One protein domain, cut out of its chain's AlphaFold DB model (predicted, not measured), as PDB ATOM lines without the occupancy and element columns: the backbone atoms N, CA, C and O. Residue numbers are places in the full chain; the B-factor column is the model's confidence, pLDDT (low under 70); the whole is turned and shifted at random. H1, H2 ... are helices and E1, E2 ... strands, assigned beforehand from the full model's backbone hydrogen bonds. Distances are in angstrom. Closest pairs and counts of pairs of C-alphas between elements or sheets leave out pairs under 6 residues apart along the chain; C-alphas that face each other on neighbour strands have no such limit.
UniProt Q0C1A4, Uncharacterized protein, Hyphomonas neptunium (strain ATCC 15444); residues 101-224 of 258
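What this domain is: This is residues 101 to 224 of the 258 residues of an uncharacterized protein of Hyphomonas neptunium (strain ATCC 15444) (UniProt Q0C1A4). Two antiparallel sheets lie face to face as a sandwich, their strands running nearly along one another: E3, E2, E1, E8 and E9 make one sheet, E4, E5, E6 and E7 the other. The short helix H2 sits beside the strands of the five-stranded sheet where the chain passes back from E7 to E8, and the tiny helix H1 comes just before E6, after a long loop of residues 166 to 177 that reaches up to 23 A from the mean of the C-alphas. The 124 printed residues hold nine named strands and two named helices, in the order E1 E2 E3 E4 E5 H1 E6 E7 H2 E8 E9; the class is mostly strand, with under half of the residues in named elements. The whole is compact, with a radius of gyration of the C-alphas of 13.6 A, and spans 42 by 29 by 27 A.

How they stand to each other: E1, residues 102 to 107, E2, residues 112 to 116, and E3, residues 122 to 126, form a meander, each strand the antiparallel neighbour of the one before. In the hairpin of E1 and E2, N 106 and O 114 are 2.8 A apart; in the hairpin of E2 and E3, N 115 and O 123 are 2.9 A apart. On its other side E1 has E8, residues 209 to 214, as antiparallel neighbour at 165 degrees, with N 104 and O 211 at 2.9 A. E8 and E9, residues 217 to 222, are a hairpin, with N 212 and O 219 at 2.8 A. E3 and E9 are the edge strands. The second sheet runs E4, residues 151 to 155, E5, residues 160 to 165, E6, residues 183 to 188, and E7, residues 196 to 199. Across it, N 154 and O 162 are 2.8 A apart, N 163 and O 185 2.8 A, and N 184 and O 198 2.9 A. The two sheets form a sandwich, two sheets face to face, 10.0 A centre to centre where they face each other, with strands at 11 degrees; the closest C-alphas of E2 and E5, those of Ile 115 and Val 162, are 7.5 A apart. H2, residues 200 to 206, is on the five-stranded sheet and stands at the sheet's level, at a height of 2.5 A over the sheet. H1, residues 178 to 181, touches H2, the closest C-alphas being those of Ser 180 and Trp 200, 6.2 A apart. H1 is not on the four-stranded sheet, but only just, with 4 pairs of C-alphas within 10 A. In H2 every O i to N i+4 pair is within hydrogen-bond range; H1 is too short for such a pair.

Where its parts are: E1 begins at C-alpha 102, (73.889, 91.350, 117.423), and is 15.0 A long. E2, E3 and E4 measure 13.3, 13.2 and 13.3 A. E5 and E6 are each 16.3 A long, with H1, 6.0 A, between them along the chain. E7 is 10.3 A long and H2, 9.8 A, begins at C-alpha 200, (61.182, 78.976, 131.571). E8 is 16.4 A long, and E9, 16.6 A, ends at C-alpha 222, (65.626, 91.412, 130.915).

The domain as a whole: The two C-alphas farthest apart, those of Glu 173 and Asp 215, are 43.2 A apart. The printed part has no cut. The links E3 to E4, 24 residues, and E5 to H1, 12 residues, are long. The mean pLDDT of the printed part is 75.5; 28 residues are under 70, among them residues 166 to 181 and 189 to 195.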
ATOM      1  N   PRO A 101      75.739  95.612 118.587       76.12
ATOM      2  CA  PRO A 101      75.440  94.344 119.244       76.12
ATOM      3  C   PRO A 101      74.411  93.539 118.448       76.12
ATOM      4  O   PRO A 101      73.341  94.041 118.089       76.12
ATOM      5  N   LYS A 102      74.723  92.267 118.207       81.44
ATOM      6  CA  LYS A 102      73.889  91.350 117.423       81.44
ATOM      7  C   LYS A 102      73.014  90.523 118.359       81.44
ATOM      8  O   LYS A 102      73.509  90.030 119.367       81.44
ATOM      9  N   VAL A 103      71.727  90.380 118.054       82.38
ATOM     10  CA  VAL A 103      70.832  89.516 118.848       82.38
ATOM     11  C   VAL A 103      71.179  88.064 118.540       82.38
ATOM     12  O   VAL A 103      71.131  87.681 117.378       82.38
ATOM     13  N   VAL A 104      71.525  87.282 119.561       85.19
ATOM     14  CA  VAL A 104      71.770  85.832 119.446       85.19
ATOM     15  C   VAL A 104      70.464  85.076 119.641       85.19
ATOM     16  O   VAL A 104      70.123  84.189 118.865       85.19
ATOM     17  N   MET A 105      69.727  85.461 120.683       87.62
ATOM     18  CA  MET A 105      68.517  84.782 121.114       87.62
ATOM     19  C   MET A 105      67.568  85.775 121.791       87.62
ATOM     20  O   MET A 105      68.003  86.678 122.511       87.62
ATOM     21  N   HIS A 106      66.269  85.582 121.601       88.94
ATOM     22  CA  HIS A 106      65.227  86.206 122.403       88.94
ATOM     23  C   HIS A 106      64.198  85.160 122.835       88.94
ATOM     24  O   HIS A 106      63.608  84.514 121.980       88.94
ATOM     25  N   TRP A 107      63.957  85.015 124.137       89.50
ATOM     26  CA  TRP A 107      62.854  84.209 124.658       89.50
ATOM     27  C   TRP A 107      61.708  85.118 125.090       89.50
ATOM     28  O   TRP A 107      61.872  85.973 125.968       89.50
ATOM     29  N   SER A 108      60.564  84.933 124.444       87.31
ATOM     30  CA  SER A 108      59.317  85.637 124.707       87.31
ATOM     31  C   SER A 108      58.497  84.958 125.807       87.31
ATOM     32  O   SER A 108      58.526  83.743 125.970       87.31
ATOM     33  N   VAL A 109      57.680  85.750 126.504       85.62
ATOM     34  CA  VAL A 109      56.632  85.260 127.419       85.62
ATOM     35  C   VAL A 109      55.478  84.546 126.705       85.62
ATOM     36  O   VAL A 109      54.676  83.904 127.370       85.62
ATOM     37  N   SER A 110      55.392  84.636 125.373       84.44
ATOM     38  CA  SER A 110      54.526  83.763 124.561       84.44
ATOM     39  C   SER A 110      55.002  82.313 124.534       84.44
ATOM     40  O   SER A 110      54.278  81.454 124.058       84.44
ATOM     41  N   GLY A 111      56.223  82.040 125.010       81.88
ATOM     42  CA  GLY A 111      56.842  80.718 124.940       81.88
ATOM     43  C   GLY A 111      57.621  80.457 123.648       81.88
ATOM     44  O   GLY A 111      58.327  79.453 123.538       81.88
ATOM     45  N   ASP A 112      57.595  81.415 122.717       87.81
ATOM     46  CA  ASP A 112      58.435  81.410 121.523       87.81
ATOM     47  C   ASP A 112      59.882  81.805 121.843       87.81
ATOM     48  O   ASP A 112      60.154  82.805 122.525       87.81
ATOM     49  N   VAL A 113      60.823  81.070 121.258       87.88
ATOM     50  CA  VAL A 113      62.243  81.408 121.225       87.88
ATOM     51  C   VAL A 113      62.633  81.823 119.818       87.88
ATOM     52  O   VAL A 113      62.374  81.127 118.847       87.88
ATOM     53  N   TYR A 114      63.297  82.963 119.706       88.69
ATOM     54  CA  TYR A 114      63.806  83.494 118.454       88.69
ATOM     55  C   TYR A 114      65.323  83.376 118.447       88.69
ATOM     56  O   TYR A 114      65.978  83.970 119.302       88.69
ATOM     57  N   ILE A 115      65.880  82.626 117.500       87.94
ATOM     58  CA  ILE A 115      67.316  82.320 117.425       87.94
ATOM     59  C   ILE A 115      67.882  82.918 116.143       87.94
ATOM     60  O   ILE A 115      67.248  82.848 115.094       87.94
ATOM     61  N   ALA A 116      69.064  83.525 116.218       85.94
ATOM     62  CA  ALA A 116      69.784  83.966 115.031       85.94
ATOM     63  C   ALA A 116      70.615  82.825 114.428       85.94
ATOM     64  O   ALA A 116      71.497  82.285 115.096       85.94
ATOM     65  N   ASN A 117      70.387  82.537 113.152       82.94
ATOM     66  CA  ASN A 117      71.135  81.593 112.327       82.94
ATOM     67  C   ASN A 117      72.550  82.094 111.991       82.94
ATOM     68  O   ASN A 117      72.850  83.282 112.172       82.94
ATOM     69  N   PRO A 118      73.419  81.238 111.413       81.50
ATOM     70  CA  PRO A 118      74.752  81.639 110.959       81.50
ATOM     71  C   PRO A 118      74.722  82.768 109.918       81.50
ATOM     72  O   PRO A 118      75.610  83.619 109.914       81.50
ATOM     73  N   ASP A 119      73.661  82.826 109.107       75.62
ATOM     74  CA  ASP A 119      73.428  83.879 108.111       75.62
ATOM     75  C   ASP A 119      72.920  85.201 108.725       75.62
ATOM     76  O   ASP A 119      72.745  86.197 108.026       75.62
ATOM     77  N   GLY A 120      72.666  85.240 110.039       71.12
ATOM     78  CA  GLY A 120      72.119  86.408 110.737       71.12
ATOM     79  C   GLY A 120      70.604  86.583 110.588       71.12
ATOM     80  O   GLY A 120      70.039  87.559 111.083       71.12
ATOM     81  N   MET A 121      69.931  85.641 109.933       77.44
ATOM     82  CA  MET A 121      68.473  85.577 109.914       77.44
ATOM     83  C   MET A 121      67.955  85.045 111.245       77.44
ATOM     84  O   MET A 121      68.622  84.251 111.897       77.44
ATOM     85  N   VAL A 122      66.785  85.513 111.667       83.19
ATOM     86  CA  VAL A 122      66.142  85.036 112.893       83.19
ATOM     87  C   VAL A 122      65.123  83.977 112.507       83.19
ATOM     88  O   VAL A 122      64.362  84.218 111.572       83.19
ATOM     89  N   GLU A 123      65.096  82.866 113.232       86.06
ATOM     90  CA  GLU A 123      64.088  81.808 113.139       86.06
ATOM     91  C   GLU A 123      63.291  81.709 114.442       86.06
ATOM     92  O   GLU A 123      63.800  82.047 115.515       86.06
ATOM     93  N   ARG A 124      62.030  81.272 114.347       86.81
ATOM     94  CA  ARG A 124      61.127  81.092 115.491       86.81
ATOM     95  C   ARG A 124      61.038  79.618 115.872       86.81
ATOM     96  O   ARG A 124      60.772  78.771 115.031       86.81
ATOM     97  N   LEU A 125      61.181  79.329 117.154       85.38
ATOM     98  CA  LEU A 125      60.999  78.018 117.748       85.38
ATOM     99  C   LEU A 125      59.903  78.105 118.812       85.38
ATOM    100  O   LEU A 125      60.073  78.765 119.835       85.38
ATOM    101  N   SER A 126      58.779  77.439 118.567       83.19
ATOM    102  CA  SER A 126      57.694  77.312 119.544       83.19
ATOM    103  C   SER A 126      58.067  76.225 120.552       83.19
ATOM    104  O   SER A 126      57.925  75.040 120.252       83.19
ATOM    105  N   LEU A 127      58.584  76.618 121.719       78.56
ATOM    106  CA  LEU A 127      59.016  75.679 122.765       78.56
ATOM    107  C   LEU A 127      57.923  75.389 123.793       78.56
ATOM    108  O   LEU A 127      57.831  74.272 124.293       78.56
ATOM    109  N   THR A 128      57.111  76.390 124.119       79.44
ATOM    110  CA  THR A 128      56.002  76.269 125.067       79.44
ATOM    111  C   THR A 128      54.881  77.235 124.692       79.44
ATOM    112  O   THR A 128      55.118  78.177 123.937       79.44
ATOM    113  N   ASP A 129      53.671  76.999 125.196       77.94
ATOM    114  CA  ASP A 129      52.539  77.915 125.064       77.94
ATOM    115  C   ASP A 129      52.476  78.800 126.315       77.94
ATOM    116  O   ASP A 129      52.135  78.348 127.408       77.94
ATOM    117  N   GLY A 130      52.900  80.053 126.173       75.62
ATOM    118  CA  GLY A 130      52.871  81.043 127.243       75.62
ATOM    119  C   GLY A 130      51.739  82.052 127.063       75.62
ATOM    120  O   GLY A 130      51.343  82.380 125.950       75.62
ATOM    121  N   ASP A 131      51.277  82.645 128.166       73.12
ATOM    122  CA  ASP A 131      50.170  83.621 128.166       73.12
ATOM    123  C   ASP A 131      50.516  84.984 127.517       73.12
ATOM    124  O   ASP A 131      49.713  85.923 127.510       73.12
ATOM    125  N   GLY A 132      51.740  85.144 127.009       74.25
ATOM    126  CA  GLY A 132      52.230  86.373 126.398       74.25
ATOM    127  C   GLY A 132      51.920  86.504 124.906       74.25
ATOM    128  O   GLY A 132      51.764  85.532 124.179       74.25
ATOM    129  N   MET A 133      51.912  87.743 124.404       79.38
ATOM    130  CA  MET A 133      51.884  87.982 122.958       79.38
ATOM    131  C   MET A 133      53.285  87.873 122.362       79.38
ATOM    132  O   MET A 133      54.249  88.394 122.930       79.38
ATOM    133  N   ALA A 134      53.371  87.286 121.168       79.31
ATOM    134  CA  ALA A 134      54.593  87.292 120.385       79.31
ATOM    135  C   ALA A 134      55.047  88.744 120.102       79.31
ATOM    136  O   ALA A 134      54.242  89.591 119.693       79.31
ATOM    137  N   PRO A 135      56.329  89.076 120.312       77.31
ATOM    138  CA  PRO A 135      56.869  90.400 120.024       77.31
ATOM    139  C   PRO A 135      56.697  90.781 118.548       77.31
ATOM    140  O   PRO A 135      57.162  90.087 117.645       77.31
ATOM    141  N   LEU A 136      56.131  91.969 118.302       77.56
ATOM    142  CA  LEU A 136      55.882  92.506 116.952       77.56
ATOM    143  C   LEU A 136      57.131  92.539 116.058       77.56
ATOM    144  O   LEU A 136      57.025  92.429 114.844       77.56
ATOM    145  N   ARG A 137      58.328  92.679 116.642       73.69
ATOM    146  CA  ARG A 137      59.591  92.666 115.884       73.69
ATOM    147  C   ARG A 137      59.824  91.338 115.147       73.69
ATOM    148  O   ARG A 137      60.556  91.327 114.160       73.69
ATOM    149  N   PHE A 138      59.232  90.246 115.624       78.12
ATOM    150  CA  PHE A 138      59.441  88.899 115.105       78.12
ATOM    151  C   PHE A 138      58.161  88.271 114.525       78.12
ATOM    152  O   PHE A 138      58.121  87.066 114.307       78.12
ATOM    153  N   SER A 139      57.123  89.066 114.233       74.81
ATOM    154  CA  SER A 139      55.828  88.559 113.746       74.81
ATOM    155  C   SER A 139      55.886  87.882 112.371       74.81
ATOM    156  O   SER A 139      55.040  87.057 112.060       74.81
ATOM    157  N   GLU A 140      56.866  88.247 111.545       76.44
ATOM    158  CA  GLU A 140      57.058  87.726 110.181       76.44
ATOM    159  C   GLU A 140      58.279  86.799 110.078       76.44
ATOM    160  O   GLU A 140      58.899  86.683 109.022       76.44
ATOM    161  N   VAL A 141      58.734  86.250 111.200       80.38
ATOM    162  CA  VAL A 141      59.848  85.302 111.213       80.38
ATOM    163  C   VAL A 141      59.336  83.915 110.820       80.38
ATOM    164  O   VAL A 141      58.274  83.498 111.277       80.38
ATOM    165  N   SER A 142      60.083  83.213 109.966       81.19
ATOM    166  CA  SER A 142      59.807  81.819 109.619       81.19
ATOM    167  C   SER A 142      60.103  80.889 110.791       81.19
ATOM    168  O   SER A 142      61.030  81.126 111.571       81.19
ATOM    169  N   ASP A 143      59.338  79.808 110.882       81.75
ATOM    170  CA  ASP A 143      59.591  78.760 111.862       81.75
ATOM    171  C   ASP A 143      60.901  78.027 111.553       81.75
ATOM    172  O   ASP A 143      61.199  77.720 110.396       81.75
ATOM    173  N   ALA A 144      61.679  77.774 112.602       78.00
ATOM    174  CA  ALA A 144      62.859  76.931 112.558       78.00
ATOM    175  C   ALA A 144      62.457  75.497 112.208       78.00
ATOM    176  O   ALA A 144      61.332  75.057 112.473       78.00
ATOM    177  N   THR A 145      63.403  74.731 111.664       75.50
ATOM    178  CA  THR A 145      63.182  73.291 111.489       75.50
ATOM    179  C   THR A 145      62.957  72.666 112.864       75.50
ATOM    180  O   THR A 145      63.807  72.778 113.753       75.50
ATOM    181  N   ALA A 146      61.789  72.047 113.045       65.62
ATOM    182  CA  ALA A 146      61.451  71.370 114.284       65.62
ATOM    183  C   ALA A 146      62.482  70.273 114.550       65.62
ATOM    184  O   ALA A 146      62.801  69.473 113.669       65.62
ATOM    185  N   CYS A 147      63.014  70.274 115.761       71.81
ATOM    186  CA  CYS A 147      63.844  69.201 116.257       71.81
ATOM    187  C   CYS A 147      62.978  68.382 117.214       71.81
ATOM    188  O   CYS A 147      62.372  68.935 118.132       71.81
ATOM    189  N   ASP A 148      62.859  67.087 116.925       68.50
ATOM    190  CA  ASP A 148      62.012  66.154 117.677       68.50
ATOM    191  C   ASP A 148      62.789  65.438 118.801       68.50
ATOM    192  O   ASP A 148      62.227  64.604 119.511       68.50
ATOM    193  N   ASP A 149      64.072  65.770 118.972       74.81
ATOM    194  CA  ASP A 149      64.929  65.234 120.025       74.81
ATOM    195  C   ASP A 149      64.734  65.988 121.354       74.81
ATOM    196  O   ASP A 149      64.349  67.155 121.390       74.81
ATOM    197  N   GLU A 150      65.060  65.334 122.472       73.69
ATOM    198  CA  GLU A 150      65.039  65.944 123.814       73.69
ATOM    199  C   GLU A 150      66.054  67.095 123.948       73.69
ATOM    200  O   GLU A 150      65.865  68.027 124.731       73.69
ATOM    201  N   VAL A 151      67.134  67.040 123.162       81.44
ATOM    202  CA  VAL A 151      68.184  68.055 123.116       81.44
ATOM    203  C   VAL A 151      68.427  68.474 121.675       81.44
ATOM    204  O   VAL A 151      68.904  67.681 120.866       81.44
ATOM    205  N   CYS A 152      68.205  69.752 121.392       83.44
ATOM    206  CA  CYS A 152      68.372  70.323 120.061       83.44
ATOM    207  C   CYS A 152      69.464  71.383 120.068       83.44
ATOM    208  O   CYS A 152      69.563  72.181 121.000       83.44
ATOM    209  N   VAL A 153      70.301  71.390 119.029       86.12
ATOM    210  CA  VAL A 153      71.426  72.321 118.906       86.12
ATOM    211  C   VAL A 153      71.287  73.116 117.618       86.12
ATOM    212  O   VAL A 153      71.386  72.574 116.520       86.12
ATOM    213  N   TYR A 154      71.119  74.422 117.772       86.19
ATOM    214  CA  TYR A 154      70.978  75.378 116.687       86.19
ATOM    215  C   TYR A 154      72.284  76.167 116.532       86.19
ATOM    216  O   TYR A 154      72.709  76.850 117.474       86.19
ATOM    217  N   PRO A 155      72.970  76.080 115.379       85.56
ATOM    218  CA  PRO A 155      74.154  76.888 115.136       85.56
ATOM    219  C   PRO A 155      73.756  78.360 114.998       85.56
ATOM    220  O   PRO A 155      72.811  78.703 114.295       85.56
ATOM    221  N   SER A 156      74.509  79.238 115.651       83.94
ATOM    222  CA  SER A 156      74.355  80.685 115.563       83.94
ATOM    223  C   SER A 156      75.622  81.316 114.972       83.94
ATOM    224  O   SER A 156      76.591  80.633 114.622       83.94
ATOM    225  N   PHE A 157      75.630  82.636 114.793       78.00
ATOM    226  CA  PHE A 157      76.783  83.337 114.234       78.00
ATOM    227  C   PHE A 157      77.975  83.336 115.210       78.00
ATOM    228  O   PHE A 157      77.836  83.131 116.416       78.00
ATOM    229  N   SER A 158      79.182  83.600 114.696       74.06
ATOM    230  CA  SER A 158      80.431  83.677 115.487       74.06
ATOM    231  C   SER A 158      80.800  82.411 116.282       74.06
ATOM    232  O   SER A 158      81.528  82.495 117.265       74.06
ATOM    233  N   GLY A 159      80.329  81.233 115.853       75.50
ATOM    234  CA  GLY A 159      80.632  79.960 116.520       75.50
ATOM    235  C   GLY A 159      79.863  79.744 117.828       75.50
ATOM    236  O   GLY A 159      80.218  78.859 118.606       75.50
ATOM    237  N   LEU A 160      78.826  80.545 118.082       82.56
ATOM    238  CA  LEU A 160      77.878  80.316 119.168       82.56
ATOM    239  C   LEU A 160      76.900  79.210 118.773       82.56
ATOM    240  O   LEU A 160      76.537  79.074 117.602       82.56
ATOM    241  N   ARG A 161      76.452  78.428 119.749       86.06
ATOM    242  CA  ARG A 161      75.410  77.415 119.569       86.06
ATOM    243  C   ARG A 161      74.334  77.627 120.618       86.06
ATOM    244  O   ARG A 161      74.648  77.834 121.784       86.06
ATOM    245  N   VAL A 162      73.076  77.598 120.199       86.12
ATOM    246  CA  VAL A 162      71.934  77.642 121.111       86.12
ATOM    247  C   VAL A 162      71.437  76.220 121.289       86.12
ATOM    248  O   VAL A 162      71.069  75.563 120.319       86.12
ATOM    249  N   ARG A 163      71.461  75.737 122.522       87.00
ATOM    250  CA  ARG A 163      71.001  74.410 122.896       87.00
ATOM    251  C   ARG A 163      69.682  74.528 123.635       87.00
ATOM    252  O   ARG A 163      69.613  75.209 124.652       87.00
ATOM    253  N   THR A 164      68.651  73.853 123.157       84.38
ATOM    254  CA  THR A 164      67.392  73.698 123.889       84.38
ATOM    255  C   THR A 164      67.340  72.298 124.481       84.38
ATOM    256  O   THR A 164      67.754  71.336 123.835       84.38
ATOM    257  N   ASN A 165      66.880  72.189 125.721       81.19
ATOM    258  CA  ASN A 165      66.690  70.927 126.422       81.19
ATOM    259  C   ASN A 165      65.257  70.865 126.956       81.19
ATOM    260  O   ASN A 165      64.785  71.831 127.563       81.19
ATOM    261  N   GLY A 166      64.592  69.742 126.707       68.69
ATOM    262  CA  GLY A 166      63.169  69.534 126.942       68.69
ATOM    263  C   GLY A 166      62.416  69.350 125.626       68.69
ATOM    264  O   GLY A 166      62.677  70.040 124.640       68.69
ATOM    265  N   GLN A 167      61.478  68.405 125.613       63.09
ATOM    266  CA  GLN A 167      60.650  68.134 124.444       63.09
ATOM    267  C   GLN A 167      59.650  69.292 124.250       63.09
ATOM    268  O   GLN A 167      59.010  69.691 125.226       63.09
ATOM    269  N   PRO A 168      59.521  69.866 123.037       59.59
ATOM    270  CA  PRO A 168      58.596  70.965 122.787       59.59
ATOM    271  C   PRO A 168      57.165  70.470 122.990       59.59
ATOM    272  O   PRO A 168      56.667  69.643 122.221       59.59
ATOM    273  N   ASP A 169      56.515  70.961 124.039       57.19
ATOM    274  CA  ASP A 169      55.163  70.544 124.370       57.19
ATOM    275  C   ASP A 169      54.175  71.269 123.450       57.19
ATOM    276  O   ASP A 169      53.966  72.481 123.540       57.19
ATOM    277  N   LYS A 170      53.627  70.529 122.481       53.56
ATOM    278  CA  LYS A 170      52.677  71.049 121.485       53.56
ATOM    279  C   LYS A 170      51.222  70.982 121.972       53.56
ATOM    280  O   LYS A 170      50.336  71.393 121.223       53.56
ATOM    281  N   SER A 171      50.948  70.456 123.173       46.09
ATOM    282  CA  SER A 171      49.584  70.232 123.673       46.09
ATOM    283  C   SER A 171      49.304  70.990 124.972       46.09
ATOM    284  O   SER A 171      50.055  70.911 125.932       46.09
ATOM    285  N   LYS A 172      48.166  71.691 125.021       50.34
ATOM    286  CA  LYS A 172      47.712  72.518 126.157       50.34
ATOM    287  C   LYS A 172      47.373  71.741 127.436       50.34
ATOM    288  O   LYS A 172      47.049  72.368 128.441       50.34
ATOM    289  N   GLU A 173      47.359  70.410 127.398       44.91
ATOM    290  CA  GLU A 173      46.743  69.598 128.456       44.91
ATOM    291  C   GLU A 173      47.732  69.004 129.469       44.91
ATOM    292  O   GLU A 173      47.323  68.754 130.601       44.91
ATOM    293  N   ASP A 174      49.029  68.907 129.162       44.44
ATOM    294  CA  ASP A 174      50.007  68.283 130.065       44.44
ATOM    295  C   ASP A 174      50.923  69.297 130.778       44.44
ATOM    296  O   ASP A 174      52.140  69.218 130.777       44.44
ATOM    297  N   THR A 175      50.248  70.186 131.515       50.34
ATOM    298  CA  THR A 175      50.569  70.613 132.892       50.34
ATOM    299  C   THR A 175      51.926  71.295 133.162       50.34
ATOM    300  O   THR A 175      53.000  70.766 132.904       50.34
ATOM    301  N   GLU A 176      51.857  72.433 133.867       50.31
ATOM    302  CA  GLU A 176      52.918  73.311 134.421       50.31
ATOM    303  C   GLU A 176      54.200  72.642 134.988       50.31
ATOM    304  O   GLU A 176      55.191  73.322 135.261       50.31
ATOM    305  N   GLN A 177      54.207  71.323 135.181       44.34
ATOM    306  CA  GLN A 177      55.352  70.517 135.598       44.34
ATOM    307  C   GLN A 177      56.336  70.230 134.449       44.34
ATOM    308  O   GLN A 177      57.543  70.295 134.688       44.34
ATOM    309  N   ALA A 178      55.877  70.000 133.210       50.53
ATOM    310  CA  ALA A 178      56.759  69.737 132.061       50.53
ATOM    311  C   ALA A 178      57.544  70.991 131.628       50.53
ATOM    312  O   ALA A 178      58.726  70.930 131.285       50.53
ATOM    313  N   THR A 179      56.929  72.169 131.756       55.31
ATOM    314  CA  THR A 179      57.521  73.457 131.363       55.31
ATOM    315  C   THR A 179      58.669  73.908 132.267       55.31
ATOM    316  O   THR A 179      59.487  74.735 131.869       55.31
ATOM    317  N   SER A 180      58.756  73.366 133.486       53.69
ATOM    318  CA  SER A 180      59.808  73.707 134.454       53.69
ATOM    319  C   SER A 180      61.178  73.101 134.119       53.69
ATOM    320  O   SER A 180      62.194  73.580 134.619       53.69
ATOM    321  N   GLN A 181      61.223  72.092 133.241       63.31
ATOM    322  CA  GLN A 181      62.468  71.467 132.777       63.31
ATOM    323  C   GLN A 181      63.015  72.088 131.490       63.31
ATOM    324  O   GLN A 181      64.153  71.802 131.106       63.31
ATOM    325  N   LEU A 182      62.238  72.956 130.834       74.56
ATOM    326  CA  LEU A 182      62.645  73.544 129.573       74.56
ATOM    327  C   LEU A 182      63.751  74.570 129.815       74.56
ATOM    328  O   LEU A 182      63.554  75.594 130.480       74.56
ATOM    329  N   THR A 183      64.933  74.268 129.287       81.25
ATOM    330  CA  THR A 183      66.117  75.111 129.436       81.25
ATOM    331  C   THR A 183      66.702  75.456 128.081       81.25
ATOM    332  O   THR A 183      66.770  74.624 127.177       81.25
ATOM    333  N   VAL A 184      67.131  76.707 127.939       83.31
ATOM    334  CA  VAL A 184      67.844  77.166 126.753       83.31
ATOM    335  C   VAL A 184      69.206  77.681 127.174       83.31
ATOM    336  O   VAL A 184      69.302  78.620 127.965       83.31
ATOM    337  N   ALA A 185      70.247  77.041 126.655       85.00
ATOM    338  CA  ALA A 185      71.638  77.358 126.911       85.00
ATOM    339  C   ALA A 185      72.314  77.941 125.666       85.00
ATOM    340  O   ALA A 185      72.010  77.554 124.539       85.00
ATOM    341  N   ILE A 186      73.248  78.866 125.864       82.75
ATOM    342  CA  ILE A 186      74.113  79.388 124.805       82.75
ATOM    343  C   ILE A 186      75.529  78.905 125.096       82.75
ATOM    344  O   ILE A 186      76.121  79.322 126.086       82.75
ATOM    345  N   GLU A 187      76.050  78.047 124.225       81.12
ATOM    346  CA  GLU A 187      77.387  77.463 124.321       81.12
ATOM    347  C   GLU A 187      78.350  78.211 123.380       81.12
ATOM    348  O   GLU A 187      78.102  78.344 122.172       81.12
ATOM    349  N   ALA A 188      79.484  78.679 123.909       71.50
ATOM    350  CA  ALA A 188      80.568  79.240 123.104       71.50
ATOM    351  C   ALA A 188      81.546  78.132 122.676       71.50
ATOM    352  O   ALA A 188      82.093  77.416 123.508       71.50
ATOM    353  N   SER A 189      81.824  78.000 121.372       57.78
ATOM    354  CA  SER A 189      82.646  76.907 120.815       57.78
ATOM    355  C   SER A 189      84.113  76.841 121.298       57.78
ATOM    356  O   SER A 189      84.793  75.881 120.937       57.78
ATOM    357  N   ALA A 190      84.634  77.817 122.055       54.03
ATOM    358  CA  ALA A 190      86.074  77.919 122.337       54.03
ATOM    359  C   ALA A 190      86.486  78.036 123.819       54.03
ATOM    360  O   ALA A 190      87.632  77.722 124.131       54.03
ATOM    361  N   GLN A 191      85.605  78.412 124.754       45.84
ATOM    362  CA  GLN A 191      85.995  78.580 126.160       45.84
ATOM    363  C   GLN A 191      84.829  78.270 127.109       45.84
ATOM    364  O   GLN A 191      83.763  78.870 127.008       45.84
ATOM    365  N   ALA A 192      85.075  77.365 128.056       42.34
ATOM    366  CA  ALA A 192      84.137  76.811 129.036       42.34
ATOM    367  C   ALA A 192      83.635  77.797 130.120       42.34
ATOM    368  O   ALA A 192      83.250  77.358 131.198       42.34
ATOM    369  N   ASP A 193      83.667  79.113 129.877       42.75
ATOM    370  CA  ASP A 193      83.477  80.132 130.927       42.75
ATOM    371  C   ASP A 193      82.250  81.041 130.729       42.75
ATOM    372  O   ASP A 193      82.127  82.085 131.362       42.75
ATOM    373  N   SER A 194      81.310  80.682 129.846       54.53
ATOM    374  CA  SER A 194      80.014  81.383 129.790       54.53
ATOM    375  C   SER A 194      78.905  80.562 129.132       54.53
ATOM    376  O   SER A 194      78.228  81.045 128.226       54.53
ATOM    377  N   ASP A 195      78.686  79.334 129.605       68.19
ATOM    378  CA  ASP A 195      77.419  78.654 129.321       68.19
ATOM    379  C   ASP A 195      76.300  79.415 130.041       68.19
ATOM    380  O   ASP A 195      76.150  79.368 131.264       68.19
ATOM    381  N   LEU A 196      75.541  80.192 129.271       80.88
ATOM    382  CA  LEU A 196      74.391  80.936 129.769       80.88
ATOM    383  C   LEU A 196      73.149  80.085 129.580       80.88
ATOM    384  O   LEU A 196      72.657  79.987 128.461       80.88
ATOM    385  N   ALA A 197      72.654  79.493 130.665       84.81
ATOM    386  CA  ALA A 197      71.412  78.734 130.679       84.81
ATOM    387  C   ALA A 197      70.278  79.545 131.313       84.81
ATOM    388  O   ALA A 197      70.454  80.170 132.359       84.81
ATOM    389  N   PHE A 198      69.111  79.508 130.679       86.38
ATOM    390  CA  PHE A 198      67.877  80.103 131.178       86.38
ATOM    391  C   PHE A 198      66.802  79.029 131.265       86.38
ATOM    392  O   PHE A 198      66.677  78.203 130.362       86.38
ATOM    393  N   SER A 199      66.024  79.058 132.340       86.94
ATOM    394  CA  SER A 199      64.822  78.242 132.504       86.94
ATOM    395  C   SER A 199      63.572  79.020 132.092       86.94
ATOM    396  O   SER A 199      63.572  80.254 132.063       86.94
ATOM    397  N   TRP A 200      62.467  78.316 131.832       84.94
ATOM    398  CA  TRP A 200      61.182  78.976 131.571       84.94
ATOM    399  C   TRP A 200      60.729  79.878 132.732       84.94
ATOM    400  O   TRP A 200      60.181  80.962 132.512       84.94
ATOM    401  N   THR A 201      61.012  79.482 133.974       83.19
ATOM    402  CA  THR A 201      60.722  80.297 135.160       83.19
ATOM    403  C   THR A 201      61.461  81.633 135.132       83.19
ATOM    404  O   THR A 201      60.829  82.664 135.359       83.19
ATOM    405  N   ASP A 202      62.739  81.643 134.734       83.56
ATOM    406  CA  ASP A 202      63.524  82.880 134.613       83.56
ATOM    407  C   ASP A 202      62.934  83.829 133.566       83.56
ATOM    408  O   ASP A 202      62.969  85.049 133.723       83.56
ATOM    409  N   VAL A 203      62.393  83.280 132.477       84.31
ATOM    410  CA  VAL A 203      61.821  84.050 131.364       84.31
ATOM    411  C   VAL A 203      60.511  84.694 131.780       84.31
ATOM    412  O   VAL A 203      60.295  85.877 131.502       84.31
ATOM    413  N   ARG A 204      59.659  83.930 132.472       82.31
ATOM    414  CA  ARG A 204      58.384  84.410 133.004       82.31
ATOM    415  C   ARG A 204      58.604  85.511 134.039       82.31
ATOM    416  O   ARG A 204      57.955  86.550 133.952       82.31
ATOM    417  N   GLU A 205      59.559  85.324 134.949       80.56
ATOM    418  CA  GLU A 205      59.956  86.349 135.921       80.56
ATOM    419  C   GLU A 205      60.568  87.576 135.240       80.56
ATOM    420  O   GLU A 205      60.206  88.700 135.550       80.56
ATOM    421  N   ALA A 206      61.443  87.402 134.248       79.25
ATOM    422  CA  ALA A 206      62.075  88.519 133.546       79.25
ATOM    423  C   ALA A 206      61.143  89.266 132.569       79.25
ATOM    424  O   ALA A 206      61.548  90.296 132.017       79.25
ATOM    425  N   GLY A 207      59.932  88.761 132.311       77.50
ATOM    426  CA  GLY A 207      59.037  89.276 131.267       77.50
ATOM    427  C   GLY A 207      59.585  89.085 129.847       77.50
ATOM    428  O   GLY A 207      59.200  89.819 128.935       77.50
ATOM    429  N   GLY A 208      60.499  88.129 129.673       83.88
ATOM    430  CA  GLY A 208      61.251  87.857 128.454       83.88
ATOM    431  C   GLY A 208      62.728  88.251 128.555       83.88
ATOM    432  O   GLY A 208      63.108  89.242 129.189       83.88
ATOM    433  N   ILE A 209      63.580  87.455 127.910       85.62
ATOM    434  CA  ILE A 209      65.042  87.566 127.982       85.62
ATOM    435  C   ILE A 209      65.593  87.751 126.576       85.62
ATOM    436  O   ILE A 209      65.196  87.063 125.642       85.62
ATOM    437  N   THR A 210      66.511  88.696 126.401       87.25
ATOM    438  CA  THR A 210      67.235  88.885 125.139       87.25
ATOM    439  C   THR A 210      68.726  88.809 125.390       87.25
ATOM    440  O   THR A 210      69.235  89.488 126.282       87.25
ATOM    441  N   VAL A 211      69.428  88.023 124.582       86.19
ATOM    442  CA  VAL A 211      70.882  87.900 124.640       86.19
ATOM    443  C   VAL A 211      71.491  88.534 123.399       86.19
ATOM    444  O   VAL A 211      71.128  88.221 122.263       86.19
ATOM    445  N   TYR A 212      72.433  89.441 123.634       83.75
ATOM    446  CA  TYR A 212      73.195  90.132 122.607       83.75
ATOM    447  C   TYR A 212      74.655  89.696 122.650       83.75
ATOM    448  O   TYR A 212      75.252  89.668 123.721       83.75
ATOM    449  N   ALA A 213      75.258  89.452 121.493       82.25
ATOM    450  CA  ALA A 213      76.698  89.281 121.359       82.25
ATOM    451  C   ALA A 213      77.343  90.586 120.878       82.25
ATOM    452  O   ALA A 213      76.890  91.200 119.904       82.25
ATOM    453  N   LYS A 214      78.417  91.000 121.554       79.25
ATOM    454  CA  LYS A 214      79.276  92.117 121.149       79.25
ATOM    455  C   LYS A 214      80.730  91.780 121.463       79.25
ATOM    456  O   LYS A 214      81.037  91.487 122.610       79.25
ATOM    457  N   ASP A 215      81.599  91.832 120.454       71.06
ATOM    458  CA  ASP A 215      83.053  91.647 120.601       71.06
ATOM    459  C   ASP A 215      83.445  90.384 121.403       71.06
ATOM    460  O   ASP A 215      84.370  90.402 122.206       71.06
ATOM    461  N   GLY A 216      82.703  89.283 121.220       69.50
ATOM    462  CA  GLY A 216      82.919  88.016 121.936       69.50
ATOM    463  C   GLY A 216      82.273  87.924 123.325       69.50
ATOM    464  O   GLY A 216      82.266  86.849 123.913       69.50
ATOM    465  N   HIS A 217      81.671  89.003 123.829       75.75
ATOM    466  CA  HIS A 217      80.952  89.022 125.102       75.75
ATOM    467  C   HIS A 217      79.434  88.909 124.913       75.75
ATOM    468  O   HIS A 217      78.840  89.582 124.061       75.75
ATOM    469  N   LEU A 218      78.797  88.094 125.758       80.06
ATOM    470  CA  LEU A 218      77.344  87.942 125.824       80.06
ATOM    471  C   LEU A 218      76.761  88.912 126.863       80.06
ATOM    472  O   LEU A 218      77.171  88.936 128.019       80.06
ATOM    473  N   ASN A 219      75.794  89.725 126.442       81.69
ATOM    474  CA  ASN A 219      75.078  90.682 127.279       81.69
ATOM    475  C   ASN A 219      73.605  90.286 127.371       81.69
ATOM    476  O   ASN A 219      72.937  90.117 126.350       81.69
ATOM    477  N   ILE A 220      73.089  90.195 128.594       81.94
ATOM    478  CA  ILE A 220      71.715  89.769 128.870       81.94
ATOM    479  C   ILE A 220      70.871  90.999 129.193       81.94
ATOM    480  O   ILE A 220      71.231  91.811 130.047       81.94
ATOM    481  N   VAL A 221      69.726  91.122 128.531       81.19
ATOM    482  CA  VAL A 221      68.733  92.165 128.787       81.19
ATOM    483  C   VAL A 221      67.420  91.499 129.187       81.19
ATOM    484  O   VAL A 221      66.874  90.692 128.437       81.19
ATOM    485  N   ARG A 222      66.919  91.853 130.374       81.38
ATOM    486  CA  ARG A 222      65.626  91.412 130.915       81.38
ATOM    487  C   ARG A 222      64.591  92.519 130.708       81.38
ATOM    488  O   ARG A 222      64.893  93.689 130.945       81.38
ATOM    489  N   ILE A 223      63.396  92.167 130.235       67.19
ATOM    490  CA  ILE A 223      62.365  93.141 129.835       67.19
ATOM    491  C   ILE A 223      61.712  93.822 131.047       67.19
ATOM    492  O   ILE A 223      61.326  94.988 130.950       67.19
ATOM    493  N   GLN A 224      61.648  93.145 132.194       60.41
ATOM    494  CA  GLN A 224      61.052  93.662 133.429       60.41
ATOM    495  C   GLN A 224      61.799  94.819 134.106       60.41
ATOM    496  O   GLN A 224      61.357  95.285 135.152       60.41
TER     497      GLN A 224